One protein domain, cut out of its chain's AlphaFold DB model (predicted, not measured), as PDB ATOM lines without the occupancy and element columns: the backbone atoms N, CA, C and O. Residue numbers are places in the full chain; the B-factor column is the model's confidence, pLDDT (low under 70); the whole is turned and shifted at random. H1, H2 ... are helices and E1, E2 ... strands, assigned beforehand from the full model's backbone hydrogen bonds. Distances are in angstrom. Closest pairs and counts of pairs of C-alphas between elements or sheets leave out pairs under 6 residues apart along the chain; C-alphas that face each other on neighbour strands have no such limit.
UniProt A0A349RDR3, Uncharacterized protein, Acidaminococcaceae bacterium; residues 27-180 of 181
ATOM      1  N   TYR A  27      76.755  72.120 -20.078       92.25
ATOM      2  CA  TYR A  27      77.454  71.171 -20.934       92.25
ATOM      3  C   TYR A  27      78.686  70.602 -20.224       92.25
ATOM      4  O   TYR A  27      79.371  71.359 -19.519       92.25
ATOM      5  N   PRO A  28      79.029  69.323 -20.467       94.56
ATOM      6  CA  PRO A  28      80.308  68.756 -20.060       94.56
ATOM      7  C   PRO A  28      81.473  69.638 -20.513       94.56
ATOM      8  O   PRO A  28      81.548  70.030 -21.674       94.56
ATOM      9  N   ALA A  29      82.408  69.941 -19.611       95.38
ATOM     10  CA  ALA A  29      83.589  70.731 -19.970       95.38
ATOM     11  C   ALA A  29      84.473  70.002 -20.995       95.38
ATOM     12  O   ALA A  29      85.140  70.635 -21.816       95.38
ATOM     13  N   THR A  30      84.456  68.666 -20.957       96.88
ATOM     14  CA  THR A  30      85.175  67.818 -21.902       96.88
ATOM     15  C   THR A  30      84.396  66.566 -22.274       96.88
ATOM     16  O   THR A  30      83.638  66.046 -21.457       96.88
ATOM     17  N   LEU A  31      84.683  66.029 -23.457       96.62
ATOM     18  CA  LEU A  31      84.285  64.700 -23.920       96.62
ATOM     19  C   LEU A  31      85.532  63.899 -24.339       96.62
ATOM     20  O   LEU A  31      86.652  64.422 -24.320       96.62
ATOM     21  N   ASP A  32      85.351  62.625 -24.686       94.94
ATOM     22  CA  ASP A  32      86.403  61.729 -25.196       94.94
ATOM     23  C   ASP A  32      87.671  61.724 -24.339       94.94
ATOM     24  O   ASP A  32      88.773  62.031 -24.795       94.94
ATOM     25  N   ASN A  33      87.496  61.404 -23.052       93.38
ATOM     26  CA  ASN A  33      88.571  61.348 -22.056       93.38
ATOM     27  C   ASN A  33      89.395  62.649 -21.954       93.38
ATOM     28  O   ASN A  33      90.587  62.610 -21.656       93.38
ATOM     29  N   GLY A  34      88.774  63.805 -22.207       94.44
ATOM     30  CA  GLY A  34      89.440  65.108 -22.118       94.44
ATOM     31  C   GLY A  34      90.042  65.612 -23.431       94.44
ATOM     32  O   GLY A  34      90.652  66.688 -23.435       94.44
ATOM     33  N   ASN A  35      89.912  64.861 -24.532       97.44
ATOM     34  CA  ASN A  35      90.440  65.267 -25.834       97.44
ATOM     35  C   ASN A  35      89.578  66.340 -26.516       97.44
ATOM     36  O   ASN A  35      90.108  67.232 -27.174       97.44
ATOM     37  N   LEU A  36      88.261  66.270 -26.336       98.19
ATOM     38  CA  LEU A  36      87.321  67.268 -26.829       98.19
ATOM     39  C   LEU A  36      87.028  68.267 -25.712       98.19
ATOM     40  O   LEU A  36      86.516  67.870 -24.669       98.19
ATOM     41  N   VAL A  37      87.327  69.550 -25.912       98.12
ATOM     42  CA  VAL A  37      87.132  70.613 -24.907       98.12
ATOM     43  C   VAL A  37      86.018  71.548 -25.350       98.12
ATOM     44  O   VAL A  37      86.080  72.085 -26.453       98.12
ATOM     45  N   LEU A  38      85.016  71.767 -24.502       96.50
ATOM     46  CA  LEU A  38      83.900  72.664 -24.798       96.50
ATOM     47  C   LEU A  38      84.404  74.096 -24.999       96.50
ATOM     48  O   LEU A  38      85.049  74.642 -24.113       96.50
ATOM     49  N   VAL A  39      84.071  74.724 -26.123       94.62
ATOM     50  CA  VAL A  39      84.468  76.109 -26.438       94.62
ATOM     51  C   VAL A  39      83.280  77.051 -26.629       94.62
ATOM     52  O   VAL A  39      83.429  78.253 -26.407       94.62
ATOM     53  N   ASP A  40      82.110  76.514 -26.977       92.50
ATOM     54  CA  ASP A  40      80.817  77.210 -27.012       92.50
ATOM     55  C   ASP A  40      79.685  76.188 -26.816       92.50
ATOM     56  O   ASP A  40      79.870  74.994 -27.059       92.50
ATOM     57  N   GLY A  41      78.507  76.631 -26.392       89.75
ATOM     58  CA  GLY A  41      77.339  75.772 -26.239       89.75
ATOM     59  C   GLY A  41      76.037  76.559 -26.211       89.75
ATOM     60  O   GLY A  41      75.909  77.549 -25.492       89.75
ATOM     61  N   HIS A  42      75.044  76.102 -26.972       87.56
ATOM     62  CA  HIS A  42      73.741  76.750 -27.076       87.56
ATOM     63  C   HIS A  42      72.638  75.785 -27.527       87.56
ATOM     64  O   HIS A  42      72.826  75.007 -28.458       87.56
ATOM     65  N   MET A  43      71.471  75.868 -26.873       87.50
ATOM     66  CA  MET A  43      70.241  75.136 -27.226       87.50
ATOM     67  C   MET A  43      70.438  73.630 -27.490       87.50
ATOM     68  O   MET A  43      69.934  73.091 -28.470       87.50
ATOM     69  N   GLY A  44      71.189  72.941 -26.628       90.56
ATOM     70  CA  GLY A  44      71.438  71.502 -26.746       90.56
ATOM     71  C   GLY A  44      72.549  71.119 -27.715       90.56
ATOM     72  O   GLY A  44      72.796  69.930 -27.900       90.56
ATOM     73  N   VAL A  45      73.258  72.093 -28.286       92.94
ATOM     74  CA  VAL A  45      74.435  71.860 -29.124       92.94
ATOM     75  C   VAL A  45      75.668  72.412 -28.425       92.94
ATOM     76  O   VAL A  45      75.734  73.600 -28.117       92.94
ATOM     77  N   GLY A  46      76.657  71.556 -28.186       94.31
ATOM     78  CA  GLY A  46      77.990  71.956 -27.738       94.31
ATOM     79  C   GLY A  46      78.977  71.949 -28.898       94.31
ATOM     80  O   GLY A  46      78.943  71.058 -29.746       94.31
ATOM     81  N   GLN A  47      79.875  72.923 -28.937       95.50
ATOM     82  CA  GLN A  47      81.004  72.961 -29.862       95.50
ATOM     83  C   GLN A  47      82.267  72.613 -29.084       95.50
ATOM     84  O   GLN A  47      82.592  73.288 -28.104       95.50
ATOM     85  N   TYR A  48      82.973  71.567 -29.511       97.75
ATOM     86  CA  TYR A  48      84.150  71.058 -28.815       97.75
ATOM     87  C   TYR A  48      85.392  71.134 -29.696       97.75
ATOM     88  O   TYR A  48      85.402  70.613 -30.806       97.75
ATOM     89  N   ALA A  49      86.454  71.751 -29.195       98.38
ATOM     90  CA  ALA A  49      87.752  71.776 -29.848       98.38
ATOM     91  C   ALA A  49      88.504  70.458 -29.611       98.38
ATOM     92  O   ALA A  49      88.654  70.023 -28.468       98.38
ATOM     93  N   ASP A  50      88.991  69.840 -30.685       98.50
ATOM     94  CA  ASP A  50      89.762  68.596 -30.645       98.50
ATOM     95  C   ASP A  50      91.250  68.894 -30.464       98.50
ATOM     96  O   ASP A  50      91.939  69.322 -31.396       98.50
ATOM     97  N   ARG A  51      91.762  68.635 -29.260       98.12
ATOM     98  CA  ARG A  51      93.156  68.910 -28.883       98.12
ATOM     99  C   ARG A  51      94.166  68.143 -29.729       98.12
ATOM    100  O   ARG A  51      95.275  68.633 -29.924       98.12
ATOM    101  N   SER A  52      93.802  66.958 -30.213       97.94
ATOM    102  CA  SER A  52      94.676  66.108 -31.028       97.94
ATOM    103  C   SER A  52      94.788  66.569 -32.483       97.94
ATOM    104  O   SER A  52      95.708  66.169 -33.189       97.94
ATOM    105  N   SER A  53      93.873  67.437 -32.924       98.56
ATOM    106  CA  SER A  53      93.788  67.907 -34.310       98.56
ATOM    107  C   SER A  53      94.608  69.164 -34.612       98.56
ATOM    108  O   SER A  53      94.522  69.704 -35.717       98.56
ATOM    109  N   VAL A  54      95.359  69.676 -33.631       98.62
ATOM    110  CA  VAL A  54      96.109  70.921 -33.806       98.62
ATOM    111  C   VAL A  54      97.195  70.736 -34.860       98.62
ATOM    112  O   VAL A  54      97.984  69.797 -34.808       98.62
ATOM    113  N   ALA A  55      97.240  71.658 -35.817       98.62
ATOM    114  CA  ALA A  55      98.267  71.699 -36.846       98.62
ATOM    115  C   ALA A  55      98.980  73.053 -36.837       98.62
ATOM    116  O   ALA A  55      98.354  74.113 -36.954       98.62
ATOM    117  N   VAL A  56     100.309  73.011 -36.735       98.44
ATOM    118  CA  VAL A  56     101.168  74.193 -36.833       98.44
ATOM    119  C   VAL A  56     101.362  74.554 -38.299       98.44
ATOM    120  O   VAL A  56     101.997  73.829 -39.059       98.44
ATOM    121  N   GLN A  57     100.836  75.708 -38.696       97.81
ATOM    122  CA  GLN A  57     100.996  76.245 -40.049       97.81
ATOM    123  C   GLN A  57     102.200  77.191 -40.134       97.81
ATOM    124  O   GLN A  57     102.844  77.295 -41.177       97.81
ATOM    125  N   ARG A  58     102.516  77.892 -39.037       97.44
ATOM    126  CA  ARG A  58     103.700  78.750 -38.918       97.44
ATOM    127  C   ARG A  58     104.149  78.859 -37.464       97.44
ATOM    128  O   ARG A  58     103.350  79.207 -36.598       97.44
ATOM    129  N   TYR A  59     105.446  78.671 -37.238       96.81
ATOM    130  CA  TYR A  59     106.121  78.953 -35.974       96.81
ATOM    131  C   TYR A  59     107.220  79.991 -36.218       96.81
ATOM    132  O   TYR A  59     108.262  79.670 -36.784       96.81
ATOM    133  N   ASN A  60     106.965  81.253 -35.868       96.69
ATOM    134  CA  ASN A  60     107.934  82.338 -36.025       96.69
ATOM    135  C   ASN A  60     107.729  83.405 -34.935       96.69
ATOM    136  O   ASN A  60     107.231  84.492 -35.252       96.69
ATOM    137  N   PRO A  61     108.068  83.094 -33.666       94.69
ATOM    138  CA  PRO A  61     107.866  84.000 -32.540       94.69
ATOM    139  C   PRO A  61     108.296  85.447 -32.861       94.69
ATOM    140  O   PRO A  61     109.370  85.637 -33.438       94.69
ATOM    141  N   PRO A  62     107.481  86.466 -32.516       95.62
ATOM    142  CA  PRO A  62     106.266  86.400 -31.694       95.62
ATOM    143  C   PRO A  62     104.989  86.001 -32.459       95.62
ATOM    144  O   PRO A  62     103.910  86.005 -31.865       95.62
ATOM    145  N   ASP A  63     105.083  85.662 -33.747       98.06
ATOM    146  CA  ASP A  63     103.937  85.331 -34.593       98.06
ATOM    147  C   ASP A  63     103.775  83.817 -34.796       98.06
ATOM    148  O   ASP A  63     104.704  83.093 -35.169       98.06
ATOM    149  N   TYR A  64     102.553  83.332 -34.608       98.44
ATOM    150  CA  TYR A  64     102.219  81.915 -34.746       98.44
ATOM    151  C   TYR A  64     100.995  81.765 -35.636       98.44
ATOM    152  O   TYR A  64     100.136  82.645 -35.678       98.44
ATOM    153  N   GLN A  65     100.886  80.639 -36.332       98.50
ATOM    154  CA  GLN A  65      99.674  80.271 -37.051       98.50
ATOM    155  C   GLN A  65      99.348  78.809 -36.770       98.50
ATOM    156  O   GLN A  65     100.174  77.931 -37.029       98.50
ATOM    157  N   LEU A  66      98.155  78.564 -36.231       98.69
ATOM    158  CA  LEU A  66      97.653  77.234 -35.884       98.69
ATOM    159  C   LEU A  66      96.280  77.026 -36.512       98.69
ATOM    160  O   LEU A  66      95.512  77.979 -36.641       98.69
ATOM    161  N   SER A  67      95.942  75.778 -36.808       98.50
ATOM    162  CA  SER A  67      94.568  75.362 -37.077       98.50
ATOM    163  C   SER A  67      94.144  74.229 -36.152       98.50
ATOM    164  O   SER A  67      94.989  73.463 -35.701       98.50
ATOM    165  N   ILE A  68      92.849  74.127 -35.869       98.75
ATOM    166  CA  ILE A  68      92.261  73.112 -34.984       98.75
ATOM    167  C   ILE A  68      90.840  72.781 -35.446       98.75
ATOM    168  O   ILE A  68      90.130  73.650 -35.966       98.75
ATOM    169  N   ASN A  69      90.417  71.536 -35.252       98.62
ATOM    170  CA  ASN A  69      89.056  71.104 -35.529       98.62
ATOM    171  C   ASN A  69      88.117  71.413 -34.361       98.62
ATOM    172  O   ASN A  69      88.447  71.232 -33.190       98.62
ATOM    173  N   ILE A  70      86.909  71.829 -34.716       97.75
ATOM    174  CA  ILE A  70      85.740  71.928 -33.856       97.75
ATOM    175  C   ILE A  70      84.778  70.824 -34.268       97.75
ATOM    176  O   ILE A  70      84.427  70.709 -35.445       97.75
ATOM    177  N   VAL A  71      84.317  70.058 -33.295       98.00
ATOM    178  CA  VAL A  71      83.298  69.029 -33.440       98.00
ATOM    179  C   VAL A  71      82.013  69.547 -32.810       98.00
ATOM    180  O   VAL A  71      81.982  69.871 -31.621       98.00
ATOM    181  N   ASN A  72      80.947  69.646 -33.599       96.44
ATOM    182  CA  ASN A  72      79.627  69.947 -33.058       96.44
ATOM    183  C   ASN A  72      79.027  68.674 -32.458       96.44
ATOM    184  O   ASN A  72      79.104  67.606 -33.062       96.44
ATOM    185  N   VAL A  73      78.427  68.782 -31.280       97.12
ATOM    186  CA  VAL A  73      77.838  67.665 -30.539       97.12
ATOM    187  C   VAL A  73      76.419  68.038 -30.146       97.12
ATOM    188  O   VAL A  73      76.209  69.050 -29.478       97.12
ATOM    189  N   THR A  74      75.454  67.218 -30.546       97.00
ATOM    190  CA  THR A  74      74.035  67.425 -30.234       97.00
ATOM    191  C   THR A  74      73.629  66.505 -29.095       97.00
ATOM    192  O   THR A  74      73.783  65.288 -29.192       97.00
ATOM    193  N   PHE A  75      73.095  67.080 -28.023       96.56
ATOM    194  CA  PHE A  75      72.647  66.360 -26.834       96.56
ATOM    195  C   PHE A  75      71.145  66.064 -26.884       96.56
ATOM    196  O   PHE A  75      70.370  66.804 -27.490       96.56
ATOM    197  N   SER A  76      70.719  64.991 -26.215       95.56
ATOM    198  CA  SER A  76      69.304  64.615 -26.122       95.56
ATOM    199  C   SER A  76      68.463  65.672 -25.392       95.56
ATOM    200  O   SER A  76      68.703  65.998 -24.226       95.56
ATOM    201  N   GLU A  77      67.422  66.165 -26.066       92.94
ATOM    202  CA  GLU A  77      66.439  67.082 -25.480       92.94
ATOM    203  C   GLU A  77      65.606  66.399 -24.385       92.94
ATOM    204  O   GLU A  77      65.311  67.005 -23.357       92.94
ATOM    205  N   GLU A  78      65.259  65.122 -24.567       93.69
ATOM    206  CA  GLU A  78      64.494  64.355 -23.581       93.69
ATOM    207  C   GLU A  78      65.247  64.258 -22.251       93.69
ATOM    208  O   GLU A  78      64.680  64.527 -21.191       93.69
ATOM    209  N   HIS A  79      66.548  63.959 -22.308       92.62
ATOM    210  CA  HIS A  79      67.394  63.916 -21.115       92.62
ATOM    211  C   HIS A  79      67.425  65.271 -20.411       92.62
ATOM    212  O   HIS A  79      67.273  65.331 -19.189       92.62
ATOM    213  N   TYR A  80      67.565  66.358 -21.176       91.31
ATOM    214  CA  TYR A  80      67.552  67.716 -20.639       91.31
ATOM    215  C   TYR A  80      66.220  68.076 -19.975       91.31
ATOM    216  O   TYR A  80      66.219  68.693 -18.914       91.31
ATOM    217  N   ARG A  81      65.081  67.660 -20.539       91.12
ATOM    218  CA  ARG A  81      63.761  67.912 -19.939       91.12
ATOM    219  C   ARG A  81      63.593  67.276 -18.559       91.12
ATOM    220  O   ARG A  81      62.792  67.776 -17.778       91.12
ATOM    221  N   VAL A  82      64.317  66.192 -18.278       92.75
ATOM    222  CA  VAL A  82      64.266  65.483 -16.992       92.75
ATOM    223  C   VAL A  82      65.333  65.996 -16.020       92.75
ATOM    224  O   VAL A  82      65.042  66.189 -14.843       92.75
ATOM    225  N   HIS A  83      66.557  66.226 -16.497       90.12
ATOM    226  CA  HIS A  83      67.716  66.508 -15.639       90.12
ATOM    227  C   HIS A  83      68.125  67.984 -15.602       90.12
ATOM    228  O   HIS A  83      68.959  68.361 -14.783       90.12
ATOM    229  N   HIS A  84      67.584  68.813 -16.499       89.75
ATOM    230  CA  HIS A  84      67.954  70.221 -16.681       89.75
ATOM    231  C   HIS A  84      69.466  70.446 -16.858       89.75
ATOM    232  O   HIS A  84      70.014  71.481 -16.486       89.75
ATOM    233  N   SER A  85      70.142  69.459 -17.444       90.62
ATOM    234  CA  SER A  85      71.585  69.422 -17.646       90.62
ATOM    235  C   SER A  85      71.935  68.508 -18.821       90.62
ATOM    236  O   SER A  85      71.198  67.563 -19.106       90.62
ATOM    237  N   TYR A  86      73.063  68.765 -19.484       92.69
ATOM    238  CA  TYR A  86      73.641  67.881 -20.499       92.69
ATOM    239  C   TYR A  86      74.793  67.024 -19.951       92.69
ATOM    240  O   TYR A  86      75.413  66.266 -20.697       92.69
ATOM    241  N   HIS A  87      75.073  67.088 -18.646       91.06
ATOM    242  CA  HIS A  87      76.009  66.166 -18.001       91.06
ATOM    243  C   HIS A  87      75.472  64.733 -18.043       91.06
ATOM    244  O   HIS A  87      74.298  64.487 -17.754       91.06
ATOM    245  N   ASN A  88      76.337  63.788 -18.429       90.25
ATOM    246  CA  ASN A  88      75.996  62.373 -18.648       90.25
ATOM    247  C   ASN A  88      74.822  62.150 -19.626       90.25
ATOM    248  O   ASN A  88      74.155  61.118 -19.577       90.25
ATOM    249  N   CYS A  89      74.549  63.125 -20.497       91.94
ATOM    250  CA  CYS A  89      73.486  63.058 -21.489       91.94
ATOM    251  C   CYS A  89      73.957  62.277 -22.726       91.94
ATOM    252  O   CYS A  89      75.066  62.528 -23.201       91.94
ATOM    253  N   PRO A  90      73.136  61.375 -23.294       94.12
ATOM    254  CA  PRO A  90      73.401  60.809 -24.611       94.12
ATOM    255  C   PRO A  90      73.551  61.907 -25.670       94.12
ATOM    256  O   PRO A  90      72.774  62.867 -25.699       94.12
ATOM    257  N   TYR A  91      74.523  61.749 -26.564       95.75
ATOM    258  CA  TYR A  91      74.811  62.723 -27.611       95.75
ATOM    259  C   TYR A  91      75.201  62.063 -28.932       95.75
ATOM    260  O   TYR A  91      75.551  60.883 -28.985       95.75
ATOM    261  N   THR A  92      75.160  62.847 -30.007       97.25
ATOM    262  CA  THR A  92      75.645  62.464 -31.335       97.25
ATOM    263  C   THR A  92      76.660  63.474 -31.851       97.25
ATOM    264  O   THR A  92      76.561  64.675 -31.588       97.25
ATOM    265  N   TYR A  93      77.645  62.983 -32.601       96.62
ATOM    266  CA  TYR A  93      78.583  63.844 -33.312       96.62
ATOM    267  C   TYR A  93      77.927  64.402 -34.573       96.62
ATOM    268  O   TYR A  93      77.355  63.664 -35.377       96.62
ATOM    269  N   GLY A  94      78.016  65.714 -34.727       95.25
ATOM    270  CA  GLY A  94      77.612  66.452 -35.907       95.25
ATOM    271  C   GLY A  94      78.791  66.722 -36.837       95.25
ATOM    272  O   GLY A  94      79.735  65.942 -36.954       95.25
ATOM    273  N   ASN A  95      78.723  67.855 -37.529       94.88
ATOM    274  CA  ASN A  95      79.760  68.275 -38.459       94.88
ATOM    275  C   ASN A  95      81.056  68.687 -37.745       94.88
ATOM    276  O   ASN A  95      81.045  69.217 -36.631       94.88
ATOM    277  N   VAL A  96      82.163  68.501 -38.462       97.00
ATOM    278  CA  VAL A  96      83.492  68.976 -38.078       97.00
ATOM    279  C   VAL A  96      83.844  70.188 -38.933       97.00
ATOM    280  O   VAL A  96      83.621  70.185 -40.143       97.00
ATOM    281  N   LEU A  97      84.383  71.230 -38.311       94.81
ATOM    282  CA  LEU A  97      84.863  72.434 -38.989       94.81
ATOM    283  C   LEU A  97      86.258  72.798 -38.481       94.81
ATOM    284  O   LEU A  97      86.517  72.749 -37.284       94.81
ATOM    285  N   THR A  98      87.161  73.178 -39.379       97.44
ATOM    286  CA  THR A  98      88.517  73.598 -39.007       97.44
ATOM    287  C   THR A  98      88.572  75.116 -38.892       97.44
ATOM    288  O   THR A  98      88.174  75.828 -39.816       97.44
ATOM    289  N   LEU A  99      89.078  75.623 -37.769       96.94
ATOM    290  CA  LEU A  99      89.367  77.042 -37.585       96.94
ATOM    291  C   LEU A  99      90.873  77.281 -37.632       96.94
ATOM    292  O   LEU A  99      91.635  76.553 -37.002       96.94
ATOM    293  N   SER A 100      91.278  78.329 -38.349       98.12
ATOM    294  CA  SER A 100      92.668  78.789 -38.428       98.12
ATOM    295  C   SER A 100      92.824  80.135 -37.728       98.12
ATOM    296  O   SER A 100      92.002  81.041 -37.904       98.12
ATOM    297  N   PHE A 101      93.912  80.276 -36.978       98.25
ATOM    298  CA  PHE A 101      94.216  81.438 -36.154       98.25
ATOM    299  C   PHE A 101      95.640  81.926 -36.395       98.25
ATOM    300  O   PHE A 101      96.575  81.127 -36.461       98.25
ATOM    301  N   ARG A 102      95.807  83.246 -36.475       98.50
ATOM    302  CA  ARG A 102      97.095  83.940 -36.395       98.50
ATOM    303  C   ARG A 102      97.210  84.578 -35.027       98.50
ATOM    304  O   ARG A 102      96.317  85.309 -34.622       98.50
ATOM    305  N   TYR A 103      98.309  84.315 -34.345       98.44
ATOM    306  CA  TYR A 103      98.591  84.815 -33.010       98.44
ATOM    307  C   TYR A 103      99.726  85.815 -33.088       98.44
ATOM    308  O   TYR A 103     100.708  85.576 -33.790       98.44
ATOM    309  N   ASN A 104      99.626  86.873 -32.296       97.81
ATOM    310  CA  ASN A 104     100.753  87.728 -31.968       97.81
ATOM    311  C   ASN A 104     100.946  87.705 -30.451       97.81
ATOM    312  O   ASN A 104     100.092  88.179 -29.697       97.81
ATOM    313  N   TRP A 105     102.048  87.106 -30.006       96.69
ATOM    314  CA  TRP A 105     102.318  86.860 -28.591       96.69
ATOM    315  C   TRP A 105     102.482  88.140 -27.781       96.69
ATOM    316  O   TRP A 105     101.951  88.222 -26.676       96.69
ATOM    317  N   ASP A 106     103.161  89.138 -28.339       96.00
ATOM    318  CA  ASP A 106     103.471  90.375 -27.623       96.00
ATOM    319  C   ASP A 106     102.215  91.221 -27.401       96.00
ATOM    320  O   ASP A 106     101.985  91.729 -26.305       96.00
ATOM    321  N   ARG A 107     101.354  91.327 -28.422       94.12
ATOM    322  CA  ARG A 107     100.091  92.080 -28.341       94.12
ATOM    323  C   ARG A 107      98.944  91.288 -27.724       94.12
ATOM    324  O   ARG A 107      97.890  91.868 -27.478       94.12
ATOM    325  N   LYS A 108      99.116  89.978 -27.512       95.06
ATOM    326  CA  LYS A 108      98.050  89.063 -27.069       95.06
ATOM    327  C   LYS A 108      96.797  89.164 -27.941       95.06
ATOM    328  O   LYS A 108      95.671  89.124 -27.456       95.06
ATOM    329  N   SER A 109      97.009  89.291 -29.250       95.06
ATOM    330  CA  SER A 109      95.949  89.421 -30.248       95.06
ATOM    331  C   SER A 109      95.867  88.179 -31.128       95.06
ATOM    332  O   SER A 109      96.889  87.573 -31.457       95.06
ATOM    333  N   VAL A 110      94.649  87.843 -31.547       96.19
ATOM    334  CA  VAL A 110      94.370  86.739 -32.467       96.19
ATOM    335  C   VAL A 110      93.578  87.268 -33.653       96.19
ATOM    336  O   VAL A 110      92.661  88.058 -33.467       96.19
ATOM    337  N   SER A 111      93.891  86.793 -34.853       96.25
ATOM    338  CA  SER A 111      93.041  86.937 -36.036       96.25
ATOM    339  C   SER A 111      92.538  85.561 -36.448       96.25
ATOM    340  O   SER A 111      93.295  84.589 -36.421       96.25
ATOM    341  N   ARG A 112      91.277  85.460 -36.861       95.06
ATOM    342  CA  ARG A 112      90.673  84.228 -37.379       95.06
ATOM    343  C   ARG A 112      90.542  84.311 -38.898       95.06
ATOM    344  O   ARG A 112      90.213  85.368 -39.434       95.06
ATOM    345  N   GLN A 113      90.741  83.185 -39.575       95.56
ATOM    346  CA  GLN A 113      90.406  83.063 -40.989       95.56
ATOM    347  C   GLN A 113      88.887  82.922 -41.189       95.56
ATOM    348  O   GLN A 113      88.238  82.079 -40.560       95.56
ATOM    349  N   LEU A 114      88.321  83.759 -42.054       92.00
ATOM    350  CA  LEU A 114      86.922  83.718 -42.470       92.00
ATOM    351  C   LEU A 114      86.723  82.730 -43.630       92.00
ATOM    352  O   LEU A 114      87.682  82.257 -44.239       92.00
ATOM    353  N   TYR A 115      85.465  82.415 -43.946       88.31
ATOM    354  CA  TYR A 115      85.120  81.446 -44.996       88.31
ATOM    355  C   TYR A 115      85.593  81.852 -46.400       88.31
ATOM    356  O   TYR A 115      85.833  80.984 -47.232       88.31
ATOM    357  N   ASP A 116      85.753  83.150 -46.658       92.19
ATOM    358  CA  ASP A 116      86.287  83.688 -47.915       92.19
ATOM    359  C   ASP A 116      87.830  83.671 -47.978       92.19
ATOM    360  O   ASP A 116      88.427  84.143 -48.943       92.19
ATOM    361  N   GLY A 117      88.487  83.135 -46.944       92.19
ATOM    362  CA  GLY A 117      89.941  83.049 -46.827       92.19
ATOM    363  C   GLY A 117      90.611  84.304 -46.269       92.19
ATOM    364  O   GLY A 117      91.818  84.264 -46.002       92.19
ATOM    365  N   THR A 118      89.865  85.392 -46.051       95.56
ATOM    366  CA  THR A 118      90.387  86.622 -45.445       95.56
ATOM    367  C   THR A 118      90.618  86.453 -43.944       95.56
ATOM    368  O   THR A 118      90.134  85.514 -43.313       95.56
ATOM    369  N   TRP A 119      91.409  87.354 -43.362       95.88
ATOM    370  CA  TRP A 119      91.726  87.344 -41.936       95.88
ATOM    371  C   TRP A 119      91.051  88.520 -41.252       95.88
ATOM    372  O   TRP A 119      91.179  89.654 -41.708       95.88
ATOM    373  N   ALA A 120      90.377  88.245 -40.141       93.38
ATOM    374  CA  ALA A 120      89.741  89.258 -39.316       93.38
ATOM    375  C   ALA A 120      90.287  89.196 -37.892       93.38
ATOM    376  O   ALA A 120      90.345  88.121 -37.286       93.38
ATOM    377  N   ASP A 121      90.674  90.351 -37.359       92.88
ATOM    378  CA  ASP A 121      91.136  90.468 -35.982       92.88
ATOM    379  C   ASP A 121      89.986  90.210 -35.007       92.88
ATOM    380  O   ASP A 121      88.879  90.738 -35.144       92.88
ATOM    381  N   TRP A 122      90.258  89.387 -33.998       90.00
ATOM    382  CA  TRP A 122      89.338  89.164 -32.901       90.00
ATOM    383  C   TRP A 122      89.327  90.375 -31.969       90.00
ATOM    384  O   TRP A 122      90.369  90.819 -31.480       90.00
ATOM    385  N   ASN A 123      88.131  90.886 -31.677       88.88
ATOM    386  CA  ASN A 123      87.968  91.969 -30.721       88.88
ATOM    387  C   ASN A 123      87.951  91.422 -29.289       88.88
ATOM    388  O   ASN A 123      86.950  90.877 -28.830       88.88
ATOM    389  N   ILE A 124      89.038  91.656 -28.559       87.38
ATOM    390  CA  ILE A 124      89.199  91.258 -27.155       87.38
ATOM    391  C   ILE A 124      88.199  91.926 -26.196       87.38
ATOM    392  O   ILE A 124      87.970  91.434 -25.096       87.38
ATOM    393  N   ASN A 125      87.592  93.039 -26.618       84.88
ATOM    394  CA  ASN A 125      86.611  93.809 -25.857       84.88
ATOM    395  C   ASN A 125      85.159  93.407 -26.181       84.88
ATOM    396  O   ASN A 125      84.230  94.160 -25.905       84.88
ATOM    397  N   ARG A 126      84.929  92.248 -26.808       75.12
ATOM    398  CA  ARG A 126      83.583  91.665 -26.883       75.12
ATOM    399  C   ARG A 126      83.290  90.885 -25.605       75.12
ATOM    400  O   ARG A 126      83.993  89.947 -25.272       75.12
ATOM    401  N   ASP A 127      82.232  91.243 -24.894       60.16
ATOM    402  CA  ASP A 127      80.991  90.472 -24.839       60.16
ATOM    403  C   ASP A 127      81.005  88.954 -24.938       60.16
ATOM    404  O   ASP A 127      79.974  88.518 -25.413       60.16
ATOM    405  N   ASN A 128      81.996  88.170 -24.472       63.38
ATOM    406  CA  ASN A 128      82.133  86.686 -24.569       63.38
ATOM    407  C   ASN A 128      80.922  85.800 -24.123       63.38
ATOM    408  O   ASN A 128      81.066  84.597 -23.927       63.38
ATOM    409  N   SER A 129      79.719  86.347 -23.951       60.94
ATOM    410  CA  SER A 129      78.454  85.607 -23.892       60.94
ATOM    411  C   SER A 129      78.038  85.080 -25.272       60.94
ATOM    412  O   SER A 129      78.422  85.634 -26.296       60.94
ATOM    413  N   HIS A 130      77.191  84.053 -25.334       57.28
ATOM    414  CA  HIS A 130      76.693  83.534 -26.615       57.28
ATOM    415  C   HIS A 130      75.941  84.598 -27.456       57.28
ATOM    416  O   HIS A 130      75.979  84.555 -28.680       57.28
ATOM    417  N   ALA A 131      75.309  85.592 -26.811       51.66
ATOM    418  CA  ALA A 131      74.489  86.608 -27.480       51.66
ATOM    419  C   ALA A 131      75.296  87.679 -28.245       51.66
ATOM    420  O   ALA A 131      74.817  88.180 -29.257       51.66
ATOM    421  N   ASP A 132      76.510  88.012 -27.793       53.66
ATOM    422  CA  ASP A 132      77.343  89.084 -28.379       53.66
ATOM    423  C   ASP A 132      78.797  88.644 -28.663       53.66
ATOM    424  O   ASP A 132      79.560  89.303 -29.378       53.66
ATOM    425  N   GLY A 133      79.205  87.505 -28.113       54.28
ATOM    426  CA  GLY A 133      80.592  87.233 -27.753       54.28
ATOM    427  C   GLY A 133      81.282  86.102 -28.427       54.28
ATOM    428  O   GLY A 133      82.501  86.081 -28.369       54.28
ATOM    429  N   ASN A 134      80.533  85.186 -29.037       66.06
ATOM    430  CA  ASN A 134      81.097  84.080 -29.800       66.06
ATOM    431  C   ASN A 134      82.306  83.447 -29.063       66.06
ATOM    432  O   ASN A 134      83.430  83.513 -29.579       66.06
ATOM    433  N   PRO A 135      82.107  82.927 -27.825       84.94
ATOM    434  CA  PRO A 135      83.195  82.440 -26.968       84.94
ATOM    435  C   PRO A 135      84.044  81.372 -27.666       84.94
ATOM    436  O   PRO A 135      85.220  81.215 -27.337       84.94
ATOM    437  N   LEU A 136      83.479  80.733 -28.696       89.88
ATOM    438  CA  LEU A 136      84.163  79.904 -29.673       89.88
ATOM    439  C   LEU A 136      85.535  80.464 -30.065       89.88
ATOM    440  O   LEU A 136      86.515  79.741 -29.962       89.88
ATOM    441  N   VAL A 137      85.650  81.720 -30.511       92.38
ATOM    442  CA  VAL A 137      86.916  82.232 -31.072       92.38
ATOM    443  C   VAL A 137      88.046  82.261 -30.035       92.38
ATOM    444  O   VAL A 137      89.043  81.569 -30.259       92.38
ATOM    445  N   PRO A 138      87.940  83.007 -28.916       93.69
ATOM    446  CA  PRO A 138      89.022  83.070 -27.939       93.69
ATOM    447  C   PRO A 138      89.281  81.710 -27.279       93.69
ATOM    448  O   PRO A 138      90.442  81.327 -27.145       93.69
ATOM    449  N   ASN A 139      88.237  80.945 -26.937       95.44
ATOM    450  CA  ASN A 139      88.406  79.644 -26.286       95.44
ATOM    451  C   ASN A 139      89.096  78.637 -27.209       95.44
ATOM    452  O   ASN A 139      90.023  77.952 -26.788       95.44
ATOM    453  N   THR A 140      88.697  78.567 -28.480       96.94
ATOM    454  CA  THR A 140      89.307  77.642 -29.450       96.94
ATOM    455  C   THR A 140      90.753  78.007 -29.742       96.94
ATOM    456  O   THR A 140      91.609  77.123 -29.803       96.94
ATOM    457  N   ALA A 141      91.041  79.302 -29.900       97.25
ATOM    458  CA  ALA A 141      92.405  79.772 -30.095       97.25
ATOM    459  C   ALA A 141      93.292  79.398 -28.893       97.25
ATOM    460  O   ALA A 141      94.406  78.899 -29.063       97.25
ATOM    461  N   GLU A 142      92.781  79.557 -27.670       98.00
ATOM    462  CA  GLU A 142      93.512  79.165 -26.465       98.00
ATOM    463  C   GLU A 142      93.707  77.644 -26.371       98.00
ATOM    464  O   GLU A 142      94.815  77.199 -26.073       98.00
ATOM    465  N   VAL A 143      92.681  76.835 -26.676       98.56
ATOM    466  CA  VAL A 143      92.797  75.364 -26.708       98.56
ATOM    467  C   VAL A 143      93.897  74.940 -27.671       98.56
ATOM    468  O   VAL A 143      94.728  74.111 -27.301       98.56
ATOM    469  N   ALA A 144      93.932  75.506 -28.881       98.62
ATOM    470  CA  ALA A 144      94.953  75.184 -29.871       98.62
ATOM    471  C   ALA A 144      96.355  75.528 -29.358       98.62
ATOM    472  O   ALA A 144      97.251  74.685 -29.382       98.62
ATOM    473  N   PHE A 145      96.535  76.744 -28.837       98.50
ATOM    474  CA  PHE A 145      97.837  77.217 -28.378       98.50
ATOM    475  C   PHE A 145      98.349  76.440 -27.159       98.50
ATOM    476  O   PHE A 145      99.508  76.028 -27.131       98.50
ATOM    477  N   VAL A 146      97.492  76.192 -26.165       98.38
ATOM    478  CA  VAL A 146      97.842  75.401 -24.977       98.38
ATOM    479  C   VAL A 146      98.096  73.944 -25.354       98.38
ATOM    480  O   VAL A 146      99.003  73.324 -24.802       98.38
ATOM    481  N   SER A 147      97.326  73.373 -26.282       98.19
ATOM    482  CA  SER A 147      97.504  71.973 -26.681       98.19
ATOM    483  C   SER A 147      98.827  71.751 -27.406       98.19
ATOM    484  O   SER A 147      99.500  70.773 -27.082       98.19
ATOM    485  N   GLU A 148      99.241  72.674 -28.273       98.12
ATOM    486  CA  GLU A 148     100.524  72.593 -28.980       98.12
ATOM    487  C   GLU A 148     101.709  72.977 -28.083       98.12
ATOM    488  O   GLU A 148     102.640  72.201 -27.892       98.12
ATOM    489  N   TYR A 149     101.669  74.169 -27.483       97.50
ATOM    490  CA  TYR A 149     102.845  74.769 -26.843       97.50
ATOM    491  C   TYR A 149     102.885  74.618 -25.321       97.50
ATOM    492  O   TYR A 149     103.866  75.020 -24.704       97.50
ATOM    493  N   LYS A 150     101.835  74.070 -24.692       96.88
ATOM    494  CA  LYS A 150     101.713  73.945 -23.221       96.88
ATOM    495  C   LYS A 150     101.903  75.279 -22.488       96.88
ATOM    496  O   LYS A 150     102.449  75.335 -21.390       96.88
ATOM    497  N   MET A 151     101.442  76.365 -23.105       95.62
ATOM    498  CA  MET A 151     101.567  77.730 -22.600       95.62
ATOM    499  C   MET A 151     100.230  78.457 -22.684       95.62
ATOM    500  O   MET A 151      99.502  78.303 -23.660       95.62
ATOM    501  N   ARG A 152      99.942  79.302 -21.688       97.56
ATOM    502  CA  ARG A 152      98.758  80.171 -21.677       97.56
ATOM    503  C   ARG A 152      98.999  81.363 -22.612       97.56
ATOM    504  O   ARG A 152      99.847  82.208 -22.305       97.56
ATOM    505  N   PHE A 153      98.293  81.438 -23.743       98.06
ATOM    506  CA  PHE A 153      98.431  82.546 -24.689       98.06
ATOM    507  C   PHE A 153      97.859  83.819 -24.085       98.06
ATOM    508  O   PHE A 153      98.641  84.725 -23.787       98.06
ATOM    509  N   TYR A 154      96.549  83.882 -23.831       96.06
ATOM    510  CA  TYR A 154      95.933  85.058 -23.209       96.06
ATOM    511  C   TYR A 154      96.378  85.234 -21.754       96.06
ATOM    512  O   TYR A 154      96.527  86.364 -21.296       96.06
ATOM    513  N   ASN A 155      96.650  84.154 -21.023       95.88
ATOM    514  CA  ASN A 155      97.060  84.184 -19.620       95.88
ATOM    515  C   ASN A 155      96.160  85.113 -18.777       95.88
ATOM    516  O   ASN A 155      94.980  84.820 -18.607       95.88
ATOM    517  N   THR A 156      96.687  86.221 -18.244       95.06
ATOM    518  CA  THR A 156      95.965  87.206 -17.418       95.06
ATOM    519  C   THR A 156      95.385  88.369 -18.227       95.06
ATOM    520  O   THR A 156      95.028  89.394 -17.651       95.06
ATOM    521  N   THR A 157      95.319  88.252 -19.555       94.94
ATOM    522  CA  THR A 157      94.806  89.318 -20.423       94.94
ATOM    523  C   THR A 157      93.334  89.593 -20.124       94.94
ATOM    524  O   THR A 157      92.516  88.674 -20.002       94.94
ATOM    525  N   MET A 158      93.010  90.880 -20.014       92.94
ATOM    526  CA  MET A 158      91.672  91.377 -19.715       92.94
ATOM    527  C   MET A 158      91.060  92.019 -20.960       92.94
ATOM    528  O   MET A 158      91.728  92.782 -21.656       92.94
ATOM    529  N   GLY A 159      89.785  91.739 -21.202       89.31
ATOM    530  CA  GLY A 159      88.927  92.496 -22.107       89.31
ATOM    531  C   GLY A 159      88.014  93.421 -21.309       89.31
ATOM    532  O   GLY A 159      87.675  93.128 -20.159       89.31
ATOM    533  N   TYR A 160      87.609  94.543 -21.895       88.88
ATOM    534  CA  TYR A 160      86.504  95.339 -21.362       88.88
ATOM    535  C   TYR A 160      85.228  94.986 -22.106       88.88
ATOM    536  O   TYR A 160      85.210  95.041 -23.327       88.88
ATOM    537  N   SER A 161      84.169  94.646 -21.382       84.19
ATOM    538  CA  SER A 161      82.858  94.346 -21.946       84.19
ATOM    539  C   SER A 161      81.986  95.613 -21.909       84.19
ATOM    540  O   SER A 161      81.684  96.112 -20.817       84.19
ATOM    541  N   PRO A 162      81.588  96.187 -23.062       82.44
ATOM    542  CA  PRO A 162      80.686  97.332 -23.101       82.44
ATOM    543  C   PRO A 162      79.281  97.007 -22.592       82.44
ATOM    544  O   PRO A 162      78.664  97.881 -21.979       82.44
ATOM    545  N   THR A 163      78.783  95.779 -22.798       81.94
ATOM    546  CA  THR A 163      77.406  95.421 -22.413       81.94
ATOM    547  C   THR A 163      77.305  95.153 -20.905       81.94
ATOM    548  O   THR A 163      76.424  95.712 -20.249       81.94
ATOM    549  N   LEU A 164      78.253  94.424 -20.298       81.94
ATOM    550  CA  LEU A 164      78.331  94.248 -18.834       81.94
ATOM    551  C   LEU A 164      79.013  95.413 -18.097       81.94
ATOM    552  O   LEU A 164      79.003  95.433 -16.865       81.94
ATOM    553  N   LYS A 165      79.619  96.365 -18.819       87.19
ATOM    554  CA  LYS A 165      80.342  97.535 -18.278       87.19
ATOM    555  C   LYS A 165      81.415  97.168 -17.248       87.19
ATOM    556  O   LYS A 165      81.547  97.813 -16.207       87.19
ATOM    557  N   ARG A 166      82.181  96.108 -17.516       87.12
ATOM    558  CA  ARG A 166      83.242  95.633 -16.617       87.12
ATOM    559  C   ARG A 166      84.398  95.007 -17.377       87.12
ATOM    560  O   ARG A 166      84.229  94.493 -18.481       87.12
ATOM    561  N   TYR A 167      85.560  94.988 -16.734       89.56
ATOM    562  CA  TYR A 167      86.662  94.150 -17.179       89.56
ATOM    563  C   TYR A 167      86.389  92.689 -16.838       89.56
ATOM    564  O   TYR A 167      85.875  92.365 -15.765       89.56
ATOM    565  N   PHE A 168      86.762  91.808 -17.752       86.50
ATOM    566  CA  PHE A 168      86.695  90.369 -17.583       86.50
ATOM    567  C   PHE A 168      87.970  89.749 -18.145       86.50
ATOM    568  O   PHE A 168      88.638  90.320 -19.007       86.50
ATOM    569  N   ARG A 169      88.331  88.579 -17.633       90.38
ATOM    570  CA  ARG A 169      89.460  87.836 -18.173       90.38
ATOM    571  C   ARG A 169      89.035  87.153 -19.462       90.38
ATOM    572  O   ARG A 169      87.994  86.504 -19.468       90.38
ATOM    573  N   VAL A 170      89.831  87.283 -20.521       91.00
ATOM    574  CA  VAL A 170      89.479  86.747 -21.851       91.00
ATOM    575  C   VAL A 170      89.239  85.241 -21.793       91.00
ATOM    576  O   VAL A 170      88.254  84.763 -22.346       91.00
ATOM    577  N   ILE A 171      90.105  84.535 -21.061       93.38
ATOM    578  CA  ILE A 171      89.985  83.115 -20.735       93.38
ATOM    579  C   ILE A 171      89.881  82.985 -19.216       93.38
ATOM    580  O   ILE A 171      90.718  83.527 -18.489       93.38
ATOM    581  N   SER A 172      88.859  82.291 -18.718       91.75
ATOM    582  CA  SER A 172      88.685  82.081 -17.279       91.75
ATOM    583  C   SER A 172      89.741  81.120 -16.713       91.75
ATOM    584  O   SER A 172      90.276  80.267 -17.416       91.75
ATOM    585  N   GLU A 173      90.035  81.225 -15.414       93.31
ATOM    586  CA  GLU A 173      90.922  80.250 -14.754       93.31
ATOM    587  C   GLU A 173      90.326  78.839 -14.742       93.31
ATOM    588  O   GLU A 173      91.064  77.868 -14.870       93.31
ATOM    589  N   ASP A 174      89.003  78.708 -14.647       92.19
ATOM    590  CA  ASP A 174      88.348  77.399 -14.705       92.19
ATOM    591  C   ASP A 174      88.550  76.731 -16.068       92.19
ATOM    592  O   ASP A 174      88.764  75.522 -16.139       92.19
ATOM    593  N   PHE A 175      88.587  77.514 -17.150       94.44
ATOM    594  CA  PHE A 175      88.929  76.995 -18.470       94.44
ATOM    595  C   PHE A 175      90.371  76.471 -18.517       94.44
ATOM    596  O   PHE A 175      90.611  75.383 -19.032       94.44
ATOM    597  N   TYR A 176      91.330  77.181 -17.914       96.56
ATOM    598  CA  TYR A 176      92.712  76.694 -17.809       96.56
ATOM    599  C   TYR A 176      92.828  75.394 -17.011       96.56
ATOM    600  O   TYR A 176      93.521  74.471 -17.447       96.56
ATOM    601  N   ARG A 177      92.069  75.264 -15.917       95.38
ATOM    602  CA  ARG A 177      91.987  74.010 -15.152       95.38
ATOM    603  C   ARG A 177      91.488  72.855 -16.014       95.38
ATOM    604  O   ARG A 177      92.074  71.778 -15.954       95.38
ATOM    605  N   THR A 178      90.479  73.082 -16.858       94.94
ATOM    606  CA  THR A 178      89.997  72.091 -17.838       94.94
ATOM    607  C   THR A 178      91.090  71.679 -18.829       94.94
ATOM    608  O   THR A 178      91.190  70.511 -19.197       94.94
ATOM    609  N   LEU A 179      91.952  72.612 -19.239       96.06
ATOM    610  CA  LEU A 179      93.084  72.322 -20.127       96.06
ATOM    611  C   LEU A 179      94.247  71.595 -19.428       96.06
ATOM    612  O   LEU A 179      95.108  71.037 -20.119       96.06
ATOM    613  N   GLY A 180      94.251  71.561 -18.092       94.50
ATOM    614  CA  GLY A 180      95.287  70.936 -17.271       94.50
ATOM    615  C   GLY A 180      96.536  71.800 -17.085       94.50
ATOM    616  O   GLY A 180      97.628  71.247 -16.963       94.50
TER     617      GLY A 180
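What this domain is: This is residues 27 to 180 of the 181 residues of an uncharacterized protein of Acidaminococcaceae bacterium (UniProt A0A349RDR3). A strongly twisted antiparallel sheet of seven strands, E1 to E7, curls round one helix, H2, which makes the core. The two longest strands, E4 and E5, run side by side as a long ribbon, with the short helix H1 near one end of it; the hairpin of E8 and E9 makes a second, small sheet away from the seven strands, and H3 grazes the large sheet with residues 175 to 179. The printed part has 154 residues, with three named helices and nine named strands in the order E1 E2 E3 E4 H1 E5 E6 E7 H2 E8 E9 H3; the class is mixed, helices and strands. The large sheet is branched at E4, which has three neighbours. The whole is compact, with a radius of gyration of the C-alphas of 15.6 A and spans of 48 by 36 by 33 A.

How they stand to each other: In the large sheet, E4, residues 63 to 75, is the antiparallel neighbour of E5, residues 91 to 104, with N 70 and O 97 at 2.8 A and N 94 and O 72 at 2.7 A. On the other side of E4 lie E3, residues 55 to 60, beside residues 63 to 67, and E2, residues 45 to 50, beside residues 69 to 74. E3 and E4 form a hairpin, with N 65 and O 58 at 2.9 A. E2 and E4 are antiparallel, with N 48 and O 71 at 2.9 A. E1, residues 36 to 42, forms a hairpin with E2, with N 39 and O 47 at 2.9 A; residues 30 to 31 pair with residues 36 to 37 of E1, antiparallel. E5 bends by 67 degrees at residue 94. E5, E6, residues 109 to 113, and E7, residues 119 to 121, form a meander, each strand the antiparallel neighbour of the one before; N 102 and O 111 are 2.8 A apart, and N 112 and O 120 are 2.9 A apart. The edge strands are E1, E3 and E7. The sheet curls round H2, residues 136 to 149; among the closest C-alphas are those of Val 39 of E1 and Leu 136, 5.0 A apart, and of Ile 68 of E4 and Ala 144, 6.1 A apart. H3, residues 173 to 179, only just touches H2, with 3 pairs of C-alphas within 8 A, the closest those of Val 143 and Leu 179, 7.3 A apart; they run the same way at a steep tilt of 55 degrees. H1, residues 77 to 83, is not on the large sheet and is apart from H2 and H3. E8, residues 158 to 161, and E9, residues 166 to 169, form a hairpin, with N 159 and O 168 at 2.9 A. In H1, H2 and H3 every O i to N i+4 pair is within hydrogen-bond range.

Where its parts are: E1, residues 36 to 42, begins at C-alpha 36, (87.321, 67.268, -26.829). E4 is 37.4 A from first to last C-alpha, E5 36.3 A, E1 16.6 A and E2 15.7 A. H2 begins at C-alpha 136, (84.163, 79.904, -29.673), and is 19.6 A long. H3 is 9.8 A long and ends at C-alpha 179, (93.084, 72.322, -20.127).

The domain as a whole: The two C-alphas farthest apart are those of Asn 60 and Val 82, at 50.5 A. The printed part, residues 27 to 180, has no cut. The link from E7 to H2, residues 122 to 135, is long; those from H1 to E5 and from H2 to E8 are short, and the others are tight. The mean pLDDT of the printed part is 92.4, and residues 127 to 134 are under 70.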